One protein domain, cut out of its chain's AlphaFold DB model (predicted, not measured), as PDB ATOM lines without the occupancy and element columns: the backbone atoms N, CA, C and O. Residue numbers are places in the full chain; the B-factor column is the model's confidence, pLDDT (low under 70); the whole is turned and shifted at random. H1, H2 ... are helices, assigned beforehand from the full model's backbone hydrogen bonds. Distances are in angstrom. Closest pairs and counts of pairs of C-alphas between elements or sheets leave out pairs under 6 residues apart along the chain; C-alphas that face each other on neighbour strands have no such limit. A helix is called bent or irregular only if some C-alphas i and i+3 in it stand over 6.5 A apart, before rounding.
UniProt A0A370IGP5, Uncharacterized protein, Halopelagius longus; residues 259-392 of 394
ATOM      1  N   SER A 259     158.478 138.655 108.210       63.41
ATOM      2  CA  SER A 259     158.594 139.901 107.446       63.41
ATOM      3  C   SER A 259     159.210 141.070 108.228       63.41
ATOM      4  O   SER A 259     159.740 141.988 107.604       63.41
ATOM      5  N   ASP A 260     159.169 141.068 109.562       72.06
ATOM      6  CA  ASP A 260     159.853 142.053 110.415       72.06
ATOM      7  C   ASP A 260     161.267 141.601 110.817       72.06
ATOM      8  O   ASP A 260     162.118 142.438 111.111       72.06
ATOM      9  N   ALA A 261     161.531 140.291 110.799       82.44
ATOM     10  CA  ALA A 261     162.849 139.717 111.065       82.44
ATOM     11  C   ALA A 261     163.801 139.781 109.854       82.44
ATOM     12  O   ALA A 261     165.012 139.712 110.046       82.44
ATOM     13  N   ALA A 262     163.287 139.955 108.631       88.81
ATOM     14  CA  ALA A 262     164.090 139.990 107.404       88.81
ATOM     15  C   ALA A 262     165.231 141.028 107.447       88.81
ATOM     16  O   ALA A 262     166.394 140.650 107.379       88.81
ATOM     17  N   LEU A 263     164.922 142.316 107.646       90.50
ATOM     18  CA  LEU A 263     165.926 143.390 107.720       90.50
ATOM     19  C   LEU A 263     167.047 143.129 108.752       90.50
ATOM     20  O   LEU A 263     168.214 143.153 108.358       90.50
ATOM     21  N   PRO A 264     166.764 142.866 110.046       89.31
ATOM     22  CA  PRO A 264     167.828 142.689 111.030       89.31
ATOM     23  C   PRO A 264     168.633 141.405 110.804       89.31
ATOM     24  O   PRO A 264     169.844 141.419 111.014       89.31
ATOM     25  N   VAL A 265     167.997 140.322 110.336       90.44
ATOM     26  CA  VAL A 265     168.687 139.064 110.007       90.44
ATOM     27  C   VAL A 265     169.559 139.223 108.763       90.44
ATOM     28  O   VAL A 265     170.682 138.732 108.767       90.44
ATOM     29  N   SER A 266     169.116 139.946 107.730       93.19
ATOM     30  CA  SER A 266     169.942 140.225 106.550       93.19
ATOM     31  C   SER A 266     171.135 141.127 106.875       93.19
ATOM     32  O   SER A 266     172.224 140.861 106.380       93.19
ATOM     33  N   LEU A 267     170.979 142.149 107.728       94.94
ATOM     34  CA  LEU A 267     172.111 142.982 108.159       94.94
ATOM     35  C   LEU A 267     173.126 142.170 108.982       94.94
ATOM     36  O   LEU A 267     174.313 142.193 108.669       94.94
ATOM     37  N   ALA A 268     172.674 141.412 109.987       92.88
ATOM     38  CA  ALA A 268     173.560 140.573 110.797       92.88
ATOM     39  C   ALA A 268     174.231 139.461 109.970       92.88
ATOM     40  O   ALA A 268     175.436 139.234 110.078       92.88
ATOM     41  N   GLY A 269     173.450 138.800 109.112       92.25
ATOM     42  CA  GLY A 269     173.898 137.724 108.236       92.25
ATOM     43  C   GLY A 269     174.875 138.181 107.158       92.25
ATOM     44  O   GLY A 269     175.751 137.404 106.797       92.25
ATOM     45  N   LEU A 270     174.796 139.431 106.685       96.69
ATOM     46  CA  LEU A 270     175.778 139.967 105.740       96.69
ATOM     47  C   LEU A 270     177.139 140.213 106.407       96.69
ATOM     48  O   LEU A 270     178.164 139.891 105.813       96.69
ATOM     49  N   VAL A 271     177.157 140.722 107.647       95.19
ATOM     50  CA  VAL A 271     178.402 140.914 108.414       95.19
ATOM     51  C   VAL A 271     179.090 139.573 108.675       95.19
ATOM     52  O   VAL A 271     180.226 139.367 108.252       95.19
ATOM     53  N   VAL A 272     178.377 138.638 109.312       93.38
ATOM     54  CA  VAL A 272     178.920 137.310 109.642       93.38
ATOM     55  C   VAL A 272     179.244 136.520 108.368       93.38
ATOM     56  O   VAL A 272     180.285 135.876 108.290       93.38
ATOM     57  N   GLY A 273     178.397 136.613 107.339       91.50
ATOM     58  CA  GLY A 273     178.585 135.941 106.055       91.50
ATOM     59  C   GLY A 273     179.844 136.385 105.315       91.50
ATOM     60  O   GLY A 273     180.553 135.532 104.788       91.50
ATOM     61  N   VAL A 274     180.177 137.682 105.323       96.31
ATOM     62  CA  VAL A 274     181.430 138.185 104.731       96.31
ATOM     63  C   VAL A 274     182.656 137.657 105.475       96.31
ATOM     64  O   VAL A 274     183.598 137.211 104.816       96.31
ATOM     65  N   ARG A 275     182.652 137.618 106.817       92.88
ATOM     66  CA  ARG A 275     183.775 137.013 107.552       92.88
ATOM     67  C   ARG A 275     183.905 135.522 107.251       92.88
ATOM     68  O   ARG A 275     185.008 135.079 106.942       92.88
ATOM     69  N   THR A 276     182.809 134.765 107.310       92.00
ATOM     70  CA  THR A 276     182.817 133.326 107.008       92.00
ATOM     71  C   THR A 276     183.332 133.067 105.593       92.00
ATOM     72  O   THR A 276     184.241 132.262 105.425       92.00
ATOM     73  N   ALA A 277     182.837 133.801 104.590       91.12
ATOM     74  CA  ALA A 277     183.303 133.685 103.210       91.12
ATOM     75  C   ALA A 277     184.800 134.005 103.066       91.12
ATOM     76  O   ALA A 277     185.501 133.285 102.360       91.12
ATOM     77  N   GLY A 278     185.304 135.034 103.757       88.75
ATOM     78  CA  GLY A 278     186.728 135.378 103.758       88.75
ATOM     79  C   GLY A 278     187.606 134.277 104.356       88.75
ATOM     80  O   GLY A 278     188.581 133.876 103.729       88.75
ATOM     81  N   ILE A 279     187.229 133.740 105.521       87.56
ATOM     82  CA  ILE A 279     187.957 132.645 106.184       87.56
ATOM     83  C   ILE A 279     187.921 131.364 105.336       87.56
ATOM     84  O   ILE A 279     188.950 130.719 105.158       87.56
ATOM     85  N   THR A 280     186.767 131.004 104.768       88.12
ATOM     86  CA  THR A 280     186.651 129.822 103.899       88.12
ATOM     87  C   THR A 280     187.436 129.989 102.595       88.12
ATOM     88  O   THR A 280     188.059 129.031 102.149       88.12
ATOM     89  N   ALA A 281     187.465 131.186 101.999       83.75
ATOM     90  CA  ALA A 281     188.274 131.462 100.809       83.75
ATOM     91  C   ALA A 281     189.781 131.368 101.104       83.75
ATOM     92  O   ALA A 281     190.505 130.711 100.361       83.75
ATOM     93  N   GLU A 282     190.231 131.951 102.219       84.81
ATOM     94  CA  GLU A 282     191.610 131.849 102.714       84.81
ATOM     95  C   GLU A 282     192.041 130.385 102.906       84.81
ATOM     96  O   GLU A 282     193.081 129.969 102.400       84.81
ATOM     97  N   GLN A 283     191.207 129.577 103.569       85.75
ATOM     98  CA  GLN A 283     191.488 128.161 103.827       85.75
ATOM     99  C   GLN A 283     191.434 127.285 102.565       85.75
ATOM    100  O   GLN A 283     192.179 126.312 102.467       85.75
ATOM    101  N   ALA A 284     190.576 127.614 101.594       85.50
ATOM    102  CA  ALA A 284     190.458 126.871 100.338       85.50
ATOM    103  C   ALA A 284     191.564 127.202  99.320       85.50
ATOM    104  O   ALA A 284     191.804 126.419  98.402       85.50
ATOM    105  N   MET A 285     192.219 128.361  99.447       84.19
ATOM    106  CA  MET A 285     193.187 128.883  98.475       84.19
ATOM    107  C   MET A 285     194.442 129.454  99.173       84.19
ATOM    108  O   MET A 285     194.753 130.633  99.002       84.19
ATOM    109  N   PRO A 286     195.212 128.638  99.923       76.69
ATOM    110  CA  PRO A 286     196.325 129.114 100.758       76.69
ATOM    111  C   PRO A 286     197.506 129.731  99.983       76.69
ATOM    112  O   PRO A 286     198.364 130.368 100.585       76.69
ATOM    113  N   GLY A 287     197.565 129.565  98.656       71.62
ATOM    114  CA  GLY A 287     198.538 130.240  97.786       71.62
ATOM    115  C   GLY A 287     198.130 131.653  97.337       71.62
ATOM    116  O   GLY A 287     198.880 132.287  96.601       71.62
ATOM    117  N   VAL A 288     196.948 132.143  97.729       75.94
ATOM    118  CA  VAL A 288     196.410 133.449  97.320       75.94
ATOM    119  C   VAL A 288     196.441 134.416  98.502       75.94
ATOM    120  O   VAL A 288     195.865 134.147  99.553       75.94
ATOM    121  N   THR A 289     197.068 135.582  98.320       82.25
ATOM    122  CA  THR A 289     197.197 136.608  99.365       82.25
ATOM    123  C   THR A 289     195.823 137.009  99.934       82.25
ATOM    124  O   THR A 289     195.011 137.560  99.181       82.25
ATOM    125  N   PRO A 290     195.552 136.864 101.250       82.69
ATOM    126  CA  PRO A 290     194.217 137.101 101.825       82.69
ATOM    127  C   PRO A 290     193.669 138.523 101.615       82.69
ATOM    128  O   PRO A 290     192.455 138.743 101.577       82.69
ATOM    129  N   LYS A 291     194.567 139.493 101.389       81.12
ATOM    130  CA  LYS A 291     194.256 140.876 100.989       81.12
ATOM    131  C   LYS A 291     193.368 140.949  99.726       81.12
ATOM    132  O   LYS A 291     192.575 141.878  99.608       81.12
ATOM    133  N   LEU A 292     193.438 139.967  98.817       81.00
ATOM    134  CA  LEU A 292     192.589 139.895  97.617       81.00
ATOM    135  C   LEU A 292     191.139 139.516  97.952       81.00
ATOM    136  O   LEU A 292     190.212 140.169  97.471       81.00
ATOM    137  N   PHE A 293     190.917 138.541  98.842       88.12
ATOM    138  CA  PHE A 293     189.567 138.233  99.334       88.12
ATOM    139  C   PHE A 293     188.981 139.419 100.106       88.12
ATOM    140  O   PHE A 293     187.801 139.726  99.952       88.12
ATOM    141  N   ALA A 294     189.808 140.145 100.869       87.69
ATOM    142  CA  ALA A 294     189.386 141.385 101.514       87.69
ATOM    143  C   ALA A 294     188.944 142.456 100.499       87.69
ATOM    144  O   ALA A 294     187.884 143.056 100.678       87.69
ATOM    145  N   ALA A 295     189.699 142.656  99.413       87.06
ATOM    146  CA  ALA A 295     189.362 143.613  98.357       87.06
ATOM    147  C   ALA A 295     188.047 143.273  97.624       87.06
ATOM    148  O   ALA A 295     187.291 144.181  97.286       87.06
ATOM    149  N   VAL A 296     187.746 141.985  97.421       89.88
ATOM    150  CA  VAL A 296     186.496 141.525  96.785       89.88
ATOM    151  C   VAL A 296     185.299 141.579  97.744       89.88
ATOM    152  O   VAL A 296     184.205 141.973  97.345       89.88
ATOM    153  N   LEU A 297     185.481 141.198  99.013       93.06
ATOM    154  CA  LEU A 297     184.379 141.059  99.971       93.06
ATOM    155  C   LEU A 297     184.044 142.349 100.736       93.06
ATOM    156  O   LEU A 297     182.900 142.522 101.155       93.06
ATOM    157  N   TYR A 298     184.986 143.281 100.906       94.69
ATOM    158  CA  TYR A 298     184.716 144.544 101.606       94.69
ATOM    159  C   TYR A 298     183.650 145.424 100.919       94.69
ATOM    160  O   TYR A 298     182.740 145.874 101.623       94.69
ATOM    161  N   PRO A 299     183.647 145.624  99.580       96.69
ATOM    162  CA  PRO A 299     182.569 146.335  98.880       96.69
ATOM    163  C   PRO A 299     181.167 145.805  99.211       96.69
ATOM    164  O   PRO A 299     180.221 146.585  99.338       96.69
ATOM    165  N   THR A 300     181.032 144.495  99.436       96.44
ATOM    166  CA  THR A 300     179.771 143.858  99.836       96.44
ATOM    167  C   THR A 300     179.263 144.371 101.188       96.44
ATOM    168  O   THR A 300     178.063 144.584 101.333       96.44
ATOM    169  N   LEU A 301     180.137 144.664 102.159       95.31
ATOM    170  CA  LEU A 301     179.741 145.343 103.403       95.31
ATOM    171  C   LEU A 301     179.420 146.821 103.160       95.31
ATOM    172  O   LEU A 301     178.373 147.304 103.597       95.31
ATOM    173  N   VAL A 302     180.310 147.521 102.447       96.38
ATOM    174  CA  VAL A 302     180.235 148.971 102.195       96.38
ATOM    175  C   VAL A 302     178.925 149.370 101.518       96.38
ATOM    176  O   VAL A 302     178.286 150.327 101.954       96.38
ATOM    177  N   PHE A 303     178.516 148.640 100.480       97.31
ATOM    178  CA  PHE A 303     177.325 148.949  99.686       97.31
ATOM    179  C   PHE A 303     176.121 148.077 100.057       97.31
ATOM    180  O   PHE A 303     174.988 148.561 100.042       97.31
ATOM    181  N   GLY A 304     176.338 146.815 100.442       96.50
ATOM    182  CA  GLY A 304     175.260 145.876 100.752       96.50
ATOM    183  C   GLY A 304     174.484 146.228 102.021       96.50
ATOM    184  O   GLY A 304     173.260 146.112 102.023       96.50
ATOM    185  N   LEU A 305     175.138 146.730 103.077       97.19
ATOM    186  CA  LEU A 305     174.434 147.132 104.305       97.19
ATOM    187  C   LEU A 305     173.492 148.341 104.063       97.19
ATOM    188  O   LEU A 305     172.308 148.230 104.399       97.19
ATOM    189  N   PRO A 306     173.918 149.437 103.392       97.62
ATOM    190  CA  PRO A 306     173.004 150.482 102.919       97.62
ATOM    191  C   PRO A 306     171.925 149.996 101.943       97.62
ATOM    192  O   PRO A 306     170.780 150.446 102.034       97.62
ATOM    193  N   ALA A 307     172.250 149.082 101.021       97.19
ATOM    194  CA  ALA A 307     171.292 148.563 100.043       97.19
ATOM    195  C   ALA A 307     170.176 147.738 100.706       97.19
ATOM    196  O   ALA A 307     169.000 147.978 100.435       97.19
ATOM    197  N   LEU A 308     170.516 146.832 101.631       96.50
ATOM    198  CA  LEU A 308     169.552 146.057 102.421       96.50
ATOM    199  C   LEU A 308     168.671 146.966 103.288       96.50
ATOM    200  O   LEU A 308     167.449 146.798 103.312       96.50
ATOM    201  N   ALA A 309     169.273 147.956 103.958       96.00
ATOM    202  CA  ALA A 309     168.536 148.947 104.738       96.00
ATOM    203  C   ALA A 309     167.544 149.727 103.858       96.00
ATOM    204  O   ALA A 309     166.376 149.855 104.215       96.00
ATOM    205  N   THR A 310     167.978 150.179 102.679       96.25
ATOM    206  CA  THR A 310     167.137 150.909 101.716       96.25
ATOM    207  C   THR A 310     166.018 150.036 101.144       96.25
ATOM    208  O   THR A 310     164.882 150.492 101.024       96.25
ATOM    209  N   TYR A 311     166.310 148.778 100.807       95.81
ATOM    210  CA  TYR A 311     165.342 147.845 100.231       95.81
ATOM    211  C   TYR A 311     164.203 147.529 101.209       95.81
ATOM    212  O   TYR A 311     163.033 147.727 100.879       95.81
ATOM    213  N   PHE A 312     164.527 147.104 102.435       93.00
ATOM    214  CA  PHE A 312     163.512 146.695 103.412       93.00
ATOM    215  C   PHE A 312     162.824 147.858 104.146       93.00
ATOM    216  O   PHE A 312     161.787 147.631 104.772       93.00
ATOM    217  N   ALA A 313     163.363 149.084 104.105       93.44
ATOM    218  CA  ALA A 313     162.764 150.234 104.791       93.44
ATOM    219  C   ALA A 313     161.524 150.815 104.095       93.44
ATOM    220  O   ALA A 313     160.676 151.418 104.760       93.44
ATOM    221  N   ARG A 314     161.406 150.645 102.773       91.50
ATOM    222  CA  ARG A 314     160.313 151.209 101.967       91.50
ATOM    223  C   ARG A 314     158.948 150.728 102.474       91.50
ATOM    224  O   ARG A 314     158.737 149.536 102.685       91.50
ATOM    225  N   GLY A 315     158.025 151.668 102.691       86.75
ATOM    226  CA  GLY A 315     156.660 151.382 103.155       86.75
ATOM    227  C   GLY A 315     156.533 150.855 104.595       86.75
ATOM    228  O   GLY A 315     155.459 150.390 104.971       86.75
ATOM    229  N   ARG A 316     157.593 150.894 105.419       89.00
ATOM    230  CA  ARG A 316     157.569 150.426 106.822       89.00
ATOM    231  C   ARG A 316     157.443 151.587 107.829       89.00
ATOM    232  O   ARG A 316     157.884 152.691 107.529       89.00
ATOM    233  N   PRO A 317     156.921 151.370 109.057       90.75
ATOM    234  CA  PRO A 317     156.830 152.417 110.084       90.75
ATOM    235  C   PRO A 317     158.214 152.972 110.508       90.75
ATOM    236  O   PRO A 317     158.975 152.243 111.151       90.75
ATOM    237  N   PRO A 318     158.554 154.255 110.241       90.62
ATOM    238  CA  PRO A 318     159.948 154.724 110.230       90.62
ATOM    239  C   PRO A 318     160.747 154.515 111.517       90.62
ATOM    240  O   PRO A 318     161.893 154.076 111.478       90.62
ATOM    241  N   THR A 319     160.148 154.803 112.676       88.44
ATOM    242  CA  THR A 319     160.797 154.622 113.986       88.44
ATOM    243  C   THR A 319     161.109 153.157 114.278       88.44
ATOM    244  O   THR A 319     162.166 152.855 114.825       88.44
ATOM    245  N   ARG A 320     160.210 152.243 113.893       86.56
ATOM    246  CA  ARG A 320     160.389 150.801 114.082       86.56
ATOM    247  C   ARG A 320     161.483 150.280 113.155       86.56
ATOM    248  O   ARG A 320     162.375 149.588 113.629       86.56
ATOM    249  N   THR A 321     161.453 150.668 111.879       91.31
ATOM    250  CA  THR A 321     162.480 150.307 110.890       91.31
ATOM    251  C   THR A 321     163.872 150.748 111.336       91.31
ATOM    252  O   THR A 321     164.793 149.941 111.325       91.31
ATOM    253  N   ALA A 322     164.018 151.997 111.788       91.69
ATOM    254  CA  ALA A 322     165.291 152.560 112.232       91.69
ATOM    255  C   ALA A 322     165.903 151.801 113.419       91.69
ATOM    256  O   ALA A 322     167.071 151.413 113.377       91.69
ATOM    257  N   LEU A 323     165.100 151.549 114.461       89.50
ATOM    258  CA  LEU A 323     165.531 150.802 115.645       89.50
ATOM    259  C   LEU A 323     165.887 149.352 115.302       89.50
ATOM    260  O   LEU A 323     166.890 148.834 115.784       89.50
ATOM    261  N   VAL A 324     165.093 148.707 114.444       89.25
ATOM    262  CA  VAL A 324     165.327 147.327 113.999       89.25
ATOM    263  C   VAL A 324     166.573 147.221 113.108       89.25
ATOM    264  O   VAL A 324     167.339 146.275 113.268       89.25
ATOM    265  N   ALA A 325     166.834 148.194 112.231       95.25
ATOM    266  CA  ALA A 325     168.047 148.239 111.411       95.25
ATOM    267  C   ALA A 325     169.309 148.397 112.276       95.25
ATOM    268  O   ALA A 325     170.251 147.614 112.152       95.25
ATOM    269  N   ALA A 326     169.300 149.361 113.205       92.50
ATOM    270  CA  ALA A 326     170.407 149.589 114.132       92.50
ATOM    271  C   ALA A 326     170.654 148.375 115.048       92.50
ATOM    272  O   ALA A 326     171.800 147.969 115.231       92.50
ATOM    273  N   ALA A 327     169.592 147.754 115.576       87.31
ATOM    274  CA  ALA A 327     169.695 146.546 116.396       87.31
ATOM    275  C   ALA A 327     170.195 145.328 115.602       87.31
ATOM    276  O   ALA A 327     170.988 144.551 116.124       87.31
ATOM    277  N   GLY A 328     169.779 145.173 114.340       91.12
ATOM    278  CA  GLY A 328     170.253 144.109 113.453       91.12
ATOM    279  C   GLY A 328     171.741 144.220 113.136       91.12
ATOM    280  O   GLY A 328     172.477 143.248 113.290       91.12
ATOM    281  N   LEU A 329     172.214 145.418 112.778       96.62
ATOM    282  CA  LEU A 329     173.642 145.653 112.560       96.62
ATOM    283  C   LEU A 329     174.455 145.500 113.860       96.62
ATOM    284  O   LEU A 329     175.516 144.883 113.844       96.62
ATOM    285  N   GLY A 330     173.933 145.979 114.995       88.88
ATOM    286  CA  GLY A 330     174.555 145.776 116.307       88.88
ATOM    287  C   GLY A 330     174.671 144.298 116.694       88.88
ATOM    288  O   GLY A 330     175.728 143.866 117.146       88.88
ATOM    289  N   ALA A 331     173.629 143.499 116.443       88.38
ATOM    290  CA  ALA A 331     173.679 142.048 116.612       88.38
ATOM    291  C   ALA A 331     174.706 141.403 115.665       88.38
ATOM    292  O   ALA A 331     175.454 140.532 116.096       88.38
ATOM    293  N   GLY A 332     174.802 141.875 114.416       89.12
ATOM    294  CA  GLY A 332     175.858 141.489 113.476       89.12
ATOM    295  C   GLY A 332     177.262 141.731 114.029       89.12
ATOM    296  O   GLY A 332     178.078 140.817 114.020       89.12
ATOM    297  N   PHE A 333     177.530 142.918 114.583       90.38
ATOM    298  CA  PHE A 333     178.820 143.237 115.206       90.38
ATOM    299  C   PHE A 333     179.125 142.379 116.440       90.38
ATOM    300  O   PHE A 333     180.266 141.955 116.611       90.38
ATOM    301  N   VAL A 334     178.132 142.106 117.294       83.25
ATOM    302  CA  VAL A 334     178.317 141.233 118.466       83.25
ATOM    303  C   VAL A 334     178.600 139.794 118.036       83.25
ATOM    304  O   VAL A 334     179.511 139.178 118.584       83.25
ATOM    305  N   LEU A 335     177.878 139.266 117.043       84.25
ATOM    306  CA  LEU A 335     178.107 137.920 116.505       84.25
ATOM    307  C   LEU A 335     179.471 137.802 115.813       84.25
ATOM    308  O   LEU A 335     180.165 136.814 116.029       84.25
ATOM    309  N   ASP A 336     179.875 138.814 115.040       87.38
ATOM    310  CA  ASP A 336     181.183 138.885 114.377       87.38
ATOM    311  C   ASP A 336     182.335 138.842 115.391       87.38
ATOM    312  O   ASP A 336     183.187 137.958 115.330       87.38
ATOM    313  N   LEU A 337     182.309 139.743 116.380       78.94
ATOM    314  CA  LEU A 337     183.329 139.829 117.426       78.94
ATOM    315  C   LEU A 337     183.345 138.580 118.322       78.94
ATOM    316  O   LEU A 337     184.420 138.081 118.647       78.94
ATOM    317  N   SER A 338     182.178 138.025 118.665       76.62
ATOM    318  CA  SER A 338     182.094 136.763 119.419       76.62
ATOM    319  C   SER A 338     182.648 135.583 118.614       76.62
ATOM    320  O   SER A 338     183.331 134.729 119.173       76.62
ATOM    321  N   GLY A 339     182.395 135.548 117.301       73.12
ATOM    322  CA  GLY A 339     182.866 134.501 116.391       73.12
ATOM    323  C   GLY A 339     184.388 134.459 116.228       73.12
ATOM    324  O   GLY A 339     184.940 133.382 116.026       73.12
ATOM    325  N   VAL A 340     185.075 135.596 116.387       76.75
ATOM    326  CA  VAL A 340     186.549 135.675 116.487       76.75
ATOM    327  C   VAL A 340     187.064 135.779 117.935       76.75
ATOM    328  O   VAL A 340     188.203 136.183 118.163       76.75
ATOM    329  N   GLY A 341     186.251 135.381 118.923       71.25
ATOM    330  CA  GLY A 341     186.670 135.185 120.317       71.25
ATOM    331  C   GLY A 341     186.900 136.460 121.138       71.25
ATOM    332  O   GLY A 341     187.596 136.415 122.153       71.25
ATOM    333  N   ILE A 342     186.360 137.607 120.717       70.69
ATOM    334  CA  ILE A 342     186.628 138.903 121.353       70.69
ATOM    335  C   ILE A 342     185.703 139.128 122.552       70.69
ATOM    336  O   ILE A 342     184.523 139.435 122.401       70.69
ATOM    337  N   SER A 343     186.266 139.017 123.757       69.38
ATOM    338  CA  SER A 343     185.569 139.255 125.029       69.38
ATOM    339  C   SER A 343     185.686 140.692 125.558       69.38
ATOM    340  O   SER A 343     184.898 141.091 126.414       69.38
ATOM    341  N   THR A 344     186.640 141.484 125.060       68.38
ATOM    342  CA  THR A 344     186.858 142.886 125.453       68.38
ATOM    343  C   THR A 344     187.097 143.766 124.226       68.38
ATOM    344  O   THR A 344     187.763 143.367 123.274       68.38
ATOM    345  N   VAL A 345     186.526 144.975 124.227       68.81
ATOM    346  CA  VAL A 345     186.506 145.877 123.061       68.81
ATOM    347  C   VAL A 345     186.894 147.296 123.503       68.81
ATOM    348  O   VAL A 345     186.278 147.810 124.440       68.81
ATOM    349  N   PRO A 346     187.877 147.964 122.864       71.25
ATOM    350  CA  PRO A 346     188.230 149.349 123.179       71.25
ATOM    351  C   PRO A 346     187.058 150.321 122.991       71.25
ATOM    352  O   PRO A 346     186.296 150.208 122.030       71.25
ATOM    353  N   VAL A 347     186.948 151.332 123.859       70.56
ATOM    354  CA  VAL A 347     185.828 152.294 123.838       70.56
ATOM    355  C   VAL A 347     185.740 153.062 122.510       70.56
ATOM    356  O   VAL A 347     184.636 153.269 122.011       70.56
ATOM    357  N   SER A 348     186.869 153.410 121.877       74.81
ATOM    358  CA  SER A 348     186.886 154.035 120.541       74.81
ATOM    359  C   SER A 348     186.212 153.156 119.480       74.81
ATOM    360  O   SER A 348     185.398 153.634 118.690       74.81
ATOM    361  N   LEU A 349     186.486 151.849 119.506       79.62
ATOM    362  CA  LEU A 349     185.888 150.875 118.601       79.62
ATOM    363  C   LEU A 349     184.391 150.677 118.890       79.62
ATOM    364  O   LEU A 349     183.597 150.599 117.954       79.62
ATOM    365  N   VAL A 350     183.985 150.670 120.164       79.94
ATOM    366  CA  VAL A 350     182.563 150.640 120.557       79.94
ATOM    367  C   VAL A 350     181.820 151.872 120.020       79.94
ATOM    368  O   VAL A 350     180.775 151.723 119.386       79.94
ATOM    369  N   LEU A 351     182.373 153.078 120.188       80.88
ATOM    370  CA  LEU A 351     181.800 154.325 119.658       80.88
ATOM    371  C   LEU A 351     181.718 154.318 118.122       80.88
ATOM    372  O   LEU A 351     180.691 154.701 117.555       80.88
ATOM    373  N   HIS A 352     182.746 153.810 117.440       88.88
ATOM    374  CA  HIS A 352     182.740 153.614 115.989       88.88
ATOM    375  C   HIS A 352     181.597 152.684 115.541       88.88
ATOM    376  O   HIS A 352     180.825 153.039 114.648       88.88
ATOM    377  N   ARG A 353     181.401 151.535 116.210       92.19
ATOM    378  CA  ARG A 353     180.278 150.623 115.923       92.19
ATOM    379  C   ARG A 353     178.912 151.267 116.189       92.19
ATOM    380  O   ARG A 353     178.025 151.141 115.346       92.19
ATOM    381  N   PHE A 354     178.743 152.016 117.281       89.62
ATOM    382  CA  PHE A 354     177.505 152.770 117.530       89.62
ATOM    383  C   PHE A 354     177.235 153.845 116.467       89.62
ATOM    384  O   PHE A 354     176.081 154.059 116.098       89.62
ATOM    385  N   THR A 355     178.275 154.475 115.916       93.00
ATOM    386  CA  THR A 355     178.143 155.466 114.831       93.00
ATOM    387  C   THR A 355     177.687 154.806 113.521       93.00
ATOM    388  O   THR A 355     176.765 155.291 112.857       93.00
ATOM    389  N   LEU A 356     178.239 153.633 113.186       96.75
ATOM    390  CA  LEU A 356     177.782 152.806 112.059       96.75
ATOM    391  C   LEU A 356     176.323 152.329 112.242       96.75
ATOM    392  O   LEU A 356     175.513 152.449 111.324       96.75
ATOM    393  N   MET A 357     175.941 151.873 113.441       96.50
ATOM    394  CA  MET A 357     174.542 151.539 113.771       96.50
ATOM    395  C   MET A 357     173.608 152.750 113.633       96.50
ATOM    396  O   MET A 357     172.508 152.623 113.092       96.50
ATOM    397  N   GLY A 358     174.046 153.924 114.096       93.81
ATOM    398  CA  GLY A 358     173.291 155.172 114.019       93.81
ATOM    399  C   GLY A 358     173.054 155.638 112.581       93.81
ATOM    400  O   GLY A 358     171.929 156.001 112.241       93.81
ATOM    401  N   SER A 359     174.073 155.574 111.721       97.75
ATOM    402  CA  SER A 359     173.961 155.959 110.303       97.75
ATOM    403  C   SER A 359     173.034 155.034 109.505       97.75
ATOM    404  O   SER A 359     172.173 155.531 108.779       97.75
ATOM    405  N   ILE A 360     173.103 153.712 109.706       98.00
ATOM    406  CA  ILE A 360     172.169 152.753 109.082       98.00
ATOM    407  C   ILE A 360     170.743 152.888 109.640       98.00
ATOM    408  O   ILE A 360     169.777 152.827 108.876       98.00
ATOM    409  N   GLY A 361     170.584 153.151 110.941       96.31
ATOM    410  CA  GLY A 361     169.285 153.479 111.534       96.31
ATOM    411  C   GLY A 361     168.678 154.764 110.954       96.31
ATOM    412  O   GLY A 361     167.489 154.794 110.633       96.31
ATOM    413  N   LEU A 362     169.492 155.806 110.758       97.44
ATOM    414  CA  LEU A 362     169.092 157.081 110.156       97.44
ATOM    415  C   LEU A 362     168.737 156.941 108.667       97.44
ATOM    416  O   LEU A 362     167.723 157.485 108.233       97.44
ATOM    417  N   LEU A 363     169.514 156.163 107.910       98.06
ATOM    418  CA  LEU A 363     169.214 155.808 106.522       98.06
ATOM    419  C   LEU A 363     167.854 155.100 106.419       98.06
ATOM    420  O   LEU A 363     166.975 155.545 105.683       98.06
ATOM    421  N   ALA A 364     167.648 154.047 107.214       97.12
ATOM    422  CA  ALA A 364     166.386 153.312 107.248       97.12
ATOM    423  C   ALA A 364     165.201 154.195 107.692       97.12
ATOM    424  O   ALA A 364     164.091 154.030 107.190       97.12
ATOM    425  N   TYR A 365     165.427 155.161 108.591       97.06
ATOM    426  CA  TYR A 365     164.429 156.160 108.986       97.06
ATOM    427  C   TYR A 365     164.054 157.104 107.836       97.06
ATOM    428  O   TYR A 365     162.870 157.369 107.638       97.06
ATOM    429  N   GLY A 366     165.048 157.607 107.094       96.94
ATOM    430  CA  GLY A 366     164.864 158.510 105.955       96.94
ATOM    431  C   GLY A 366     164.110 157.845 104.807       96.94
ATOM    432  O   GLY A 366     163.096 158.376 104.358       96.94
ATOM    433  N   VAL A 367     164.525 156.638 104.413       96.94
ATOM    434  CA  VAL A 367     163.881 155.867 103.335       96.94
ATOM    435  C   VAL A 367     162.450 155.468 103.705       96.94
ATOM    436  O   VAL A 367     161.549 155.562 102.879       96.94
ATOM    437  N   ALA A 368     162.201 155.082 104.959       95.56
ATOM    438  CA  ALA A 368     160.849 154.797 105.440       95.56
ATOM    439  C   ALA A 368     159.949 156.050 105.519       95.56
ATOM    440  O   ALA A 368     158.725 155.933 105.556       95.56
ATOM    441  N   ARG A 369     160.546 157.249 105.575       95.75
ATOM    442  CA  ARG A 369     159.862 158.553 105.594       95.75
ATOM    443  C   ARG A 369     159.605 159.160 104.218       95.75
ATOM    444  O   ARG A 369     158.895 160.158 104.171       95.75
ATOM    445  N   ASP A 370     160.229 158.613 103.177       95.62
ATOM    446  CA  ASP A 370     160.449 159.282 101.888       95.62
ATOM    447  C   ASP A 370     161.148 160.659 102.033       95.62
ATOM    448  O   ASP A 370     160.919 161.609 101.287       95.62
ATOM    449  N   ASP A 371     162.022 160.788 103.041       95.94
ATOM    450  CA  ASP A 371     162.803 162.001 103.299       95.94
ATOM    451  C   ASP A 371     164.203 161.850 102.692       95.94
ATOM    452  O   ASP A 371     165.113 161.252 103.282       95.94
ATOM    453  N   GLY A 372     164.385 162.418 101.498       93.81
ATOM    454  CA  GLY A 372     165.660 162.409 100.782       93.81
ATOM    455  C   GLY A 372     166.812 163.092 101.532       93.81
ATOM    456  O   GLY A 372     167.964 162.706 101.343       93.81
ATOM    457  N   ARG A 373     166.541 164.052 102.432       95.88
ATOM    458  CA  ARG A 373     167.587 164.744 103.208       95.88
ATOM    459  C   ARG A 373     168.087 163.878 104.360       95.88
ATOM    460  O   ARG A 373     169.293 163.782 104.566       95.88
ATOM    461  N   LEU A 374     167.180 163.218 105.082       94.25
ATOM    462  CA  LEU A 374     167.545 162.246 106.122       94.25
ATOM    463  C   LEU A 374     168.198 160.996 105.518       94.25
ATOM    464  O   LEU A 374     169.155 160.475 106.087       94.25
ATOM    465  N   THR A 375     167.735 160.567 104.341       97.31
ATOM    466  CA  THR A 375     168.352 159.488 103.554       97.31
ATOM    467  C   THR A 375     169.796 159.839 103.193       97.31
ATOM    468  O   THR A 375     170.707 159.095 103.552       97.31
ATOM    469  N   ALA A 376     170.026 161.001 102.569       95.56
ATOM    470  CA  ALA A 376     171.366 161.472 102.222       95.56
ATOM    471  C   ALA A 376     172.272 161.608 103.457       95.56
ATOM    472  O   ALA A 376     173.399 161.126 103.433       95.56
ATOM    473  N   LEU A 377     171.774 162.173 104.564       96.50
ATOM    474  CA  LEU A 377     172.540 162.301 105.808       96.50
ATOM    475  C   LEU A 377     172.945 160.935 106.394       96.50
ATOM    476  O   LEU A 377     174.071 160.792 106.866       96.50
ATOM    477  N   GLY A 378     172.068 159.926 106.329       96.69
ATOM    478  CA  GLY A 378     172.389 158.549 106.718       96.69
ATOM    479  C   GLY A 378     173.482 157.924 105.844       96.69
ATOM    480  O   GLY A 378     174.433 157.353 106.373       96.69
ATOM    481  N   VAL A 379     173.393 158.098 104.518       97.62
ATOM    482  CA  VAL A 379     174.425 157.649 103.562       97.62
ATOM    483  C   VAL A 379     175.764 158.349 103.817       97.62
ATOM    484  O   VAL A 379     176.787 157.682 103.956       97.62
ATOM    485  N   SER A 380     175.778 159.680 103.930       96.69
ATOM    486  CA  SER A 380     177.002 160.445 104.194       96.69
ATOM    487  C   SER A 380     177.639 160.055 105.527       96.69
ATOM    488  O   SER A 380     178.844 159.837 105.573       96.69
ATOM    489  N   ALA A 381     176.848 159.901 106.596       95.88
ATOM    490  CA  ALA A 381     177.362 159.471 107.894       95.88
ATOM    491  C   ALA A 381     177.994 158.068 107.830       95.88
ATOM    492  O   ALA A 381     179.052 157.863 108.420       95.88
ATOM    493  N   TRP A 382     177.401 157.129 107.083       97.44
ATOM    494  CA  TRP A 382     177.965 155.792 106.862       97.44
ATOM    495  C   TRP A 382     179.342 155.864 106.185       97.44
ATOM    496  O   TRP A 382     180.336 155.411 106.755       97.44
ATOM    497  N   PHE A 383     179.427 156.505 105.014       96.50
ATOM    498  CA  PHE A 383     180.678 156.589 104.252       96.50
ATOM    499  C   PHE A 383     181.770 157.402 104.963       96.50
ATOM    500  O   PHE A 383     182.926 156.988 104.943       96.50
ATOM    501  N   VAL A 384     181.426 158.507 105.635       93.69
ATOM    502  CA  VAL A 384     182.392 159.304 106.415       93.69
ATOM    503  C   VAL A 384     182.934 158.509 107.605       93.69
ATOM    504  O   VAL A 384     184.136 158.546 107.853       93.69
ATOM    505  N   THR A 385     182.086 157.746 108.302       92.19
ATOM    506  CA  THR A 385     182.516 156.909 109.438       92.19
ATOM    507  C   THR A 385     183.493 155.821 108.983       92.19
ATOM    508  O   THR A 385     184.556 155.662 109.580       92.19
ATOM    509  N   LEU A 386     183.182 155.131 107.877       91.88
ATOM    510  CA  LEU A 386     184.086 154.146 107.277       91.88
ATOM    511  C   LEU A 386     185.409 154.788 106.832       91.88
ATOM    512  O   LEU A 386     186.472 154.293 107.201       91.88
ATOM    513  N   ALA A 387     185.362 155.902 106.094       86.88
ATOM    514  CA  ALA A 387     186.555 156.584 105.595       86.88
ATOM    515  C   ALA A 387     187.469 157.076 106.730       86.88
ATOM    516  O   ALA A 387     188.676 156.843 106.685       86.88
ATOM    517  N   ALA A 388     186.909 157.678 107.785       82.38
ATOM    518  CA  ALA A 388     187.670 158.105 108.959       82.38
ATOM    519  C   ALA A 388     188.414 156.930 109.624       82.38
ATOM    520  O   ALA A 388     189.562 157.071 110.049       82.38
ATOM    521  N   SER A 389     187.800 155.745 109.644       80.81
ATOM    522  CA  SER A 389     188.437 154.535 110.164       80.81
ATOM    523  C   SER A 389     189.631 154.064 109.312       80.81
ATOM    524  O   SER A 389     190.593 153.536 109.870       80.81
ATOM    525  N   LEU A 390     189.619 154.290 107.991       77.19
ATOM    526  CA  LEU A 390     190.729 153.939 107.092       77.19
ATOM    527  C   LEU A 390     191.921 154.894 107.256       77.19
ATOM    528  O   LEU A 390     193.065 154.458 107.199       77.19
ATOM    529  N   PHE A 391     191.664 156.173 107.552       74.38
ATOM    530  CA  PHE A 391     192.701 157.164 107.872       74.38
ATOM    531  C   PHE A 391     193.219 157.090 109.324       74.38
ATOM    532  O   PHE A 391     194.013 157.929 109.739       74.38
ATOM    533  N   GLY A 392     192.796 156.092 110.105       65.88
ATOM    534  CA  GLY A 392     193.326 155.844 111.450       65.88
ATOM    535  C   GLY A 392     192.641 156.601 112.593       65.88
ATOM    536  O   GLY A 392     193.053 156.422 113.737       65.88
TER     537      GLY A 392
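Overview. This is residues 259 to 392 of the 394 residues of an uncharacterized protein of Halopelagius longus (UniProt A0A370IGP5). Five helices run back and forth in an up-and-down bundle, H1, H2, H4 and H3 making a ring of four and H5 packing on H4 outside that ring. The bundle splays: H2 and H4 meet only with residues 305 to 313 and 360 to 368, and residues 283 to 289, at the turn from H1 to H2, stick out at one end. The printed part has 134 residues, with named helices in the order H1, H2, H3, H4, H5 and no named strand, and its class is all helix. It is compact, with a radius of gyration of the C-alphas of 15.3 A, and only just elongated, spanning 48 by 32 by 26 A.

Along the chain. H1, residues 259 to 284, begins at C-alpha 259 (158.594, 139.901, 107.446) and is 35.2 A long, with a kink of 37 degrees near residue 268. H2, residues 290 to 313, is 34.2 A long, with a kink of 30 degrees near residue 306. H1 and H2 are only just irregular: C-alphas 260 and 263 are 6.8 A apart, and C-alphas 296 and 299 are 6.6 A apart. H3, residues 318 to 339, is 31.2 A long. H4, residues 347 to 369, is 32.3 A long and begins at C-alpha 347 (185.828, 152.294, 123.838). H5, residues 372 to 390, is 27.2 A long and ends at C-alpha 390 (190.729, 153.939, 107.092).

Arrangement. H1 and H2 form a helical hairpin at a shallow tilt of 7 degrees; their closest C-alphas, Glu 282 and Pro 290, are 5.9 A apart. H1 touches H3 with residues 263 to 275 alone, the same way at 27 degrees, closest at the C-alphas of Ala 268 and Gly 332, 3.6 A. H4 is the hub, touching H2, H3 and H5. H3 and H4 form a hairpin at a shallow tilt of 33 degrees, only just short of steep, with the C-alphas of Ala 322 and Gly 361 closest at 4.2 A. H2 and H4 touch at a steep tilt of 41 degrees, the closest C-alphas being Ala 313 and Ala 368, 5.0 A. H4 and H5 form a hairpin at 22 degrees, with the C-alphas of Leu 363 and Gly 378 closest at 4.2 A. H5 is apart from H1 and H3. Every O i to N i+4 pair is within hydrogen-bond range in H3, H4 and H5, against 20 of 22 in H1 and 16 of 20 in H2.

Size, cuts and confidence. The two C-alphas farthest apart, Gly 287 and Pro 317, are 48.8 A apart. The printed part has no cut. The links H1 to H2, H2 to H3 and H4 to H5 are tight, and H3 to H4 is short. The mean pLDDT of the printed part is 88.8; residue 259, residues 343 to 345 and residue 392 are under 70.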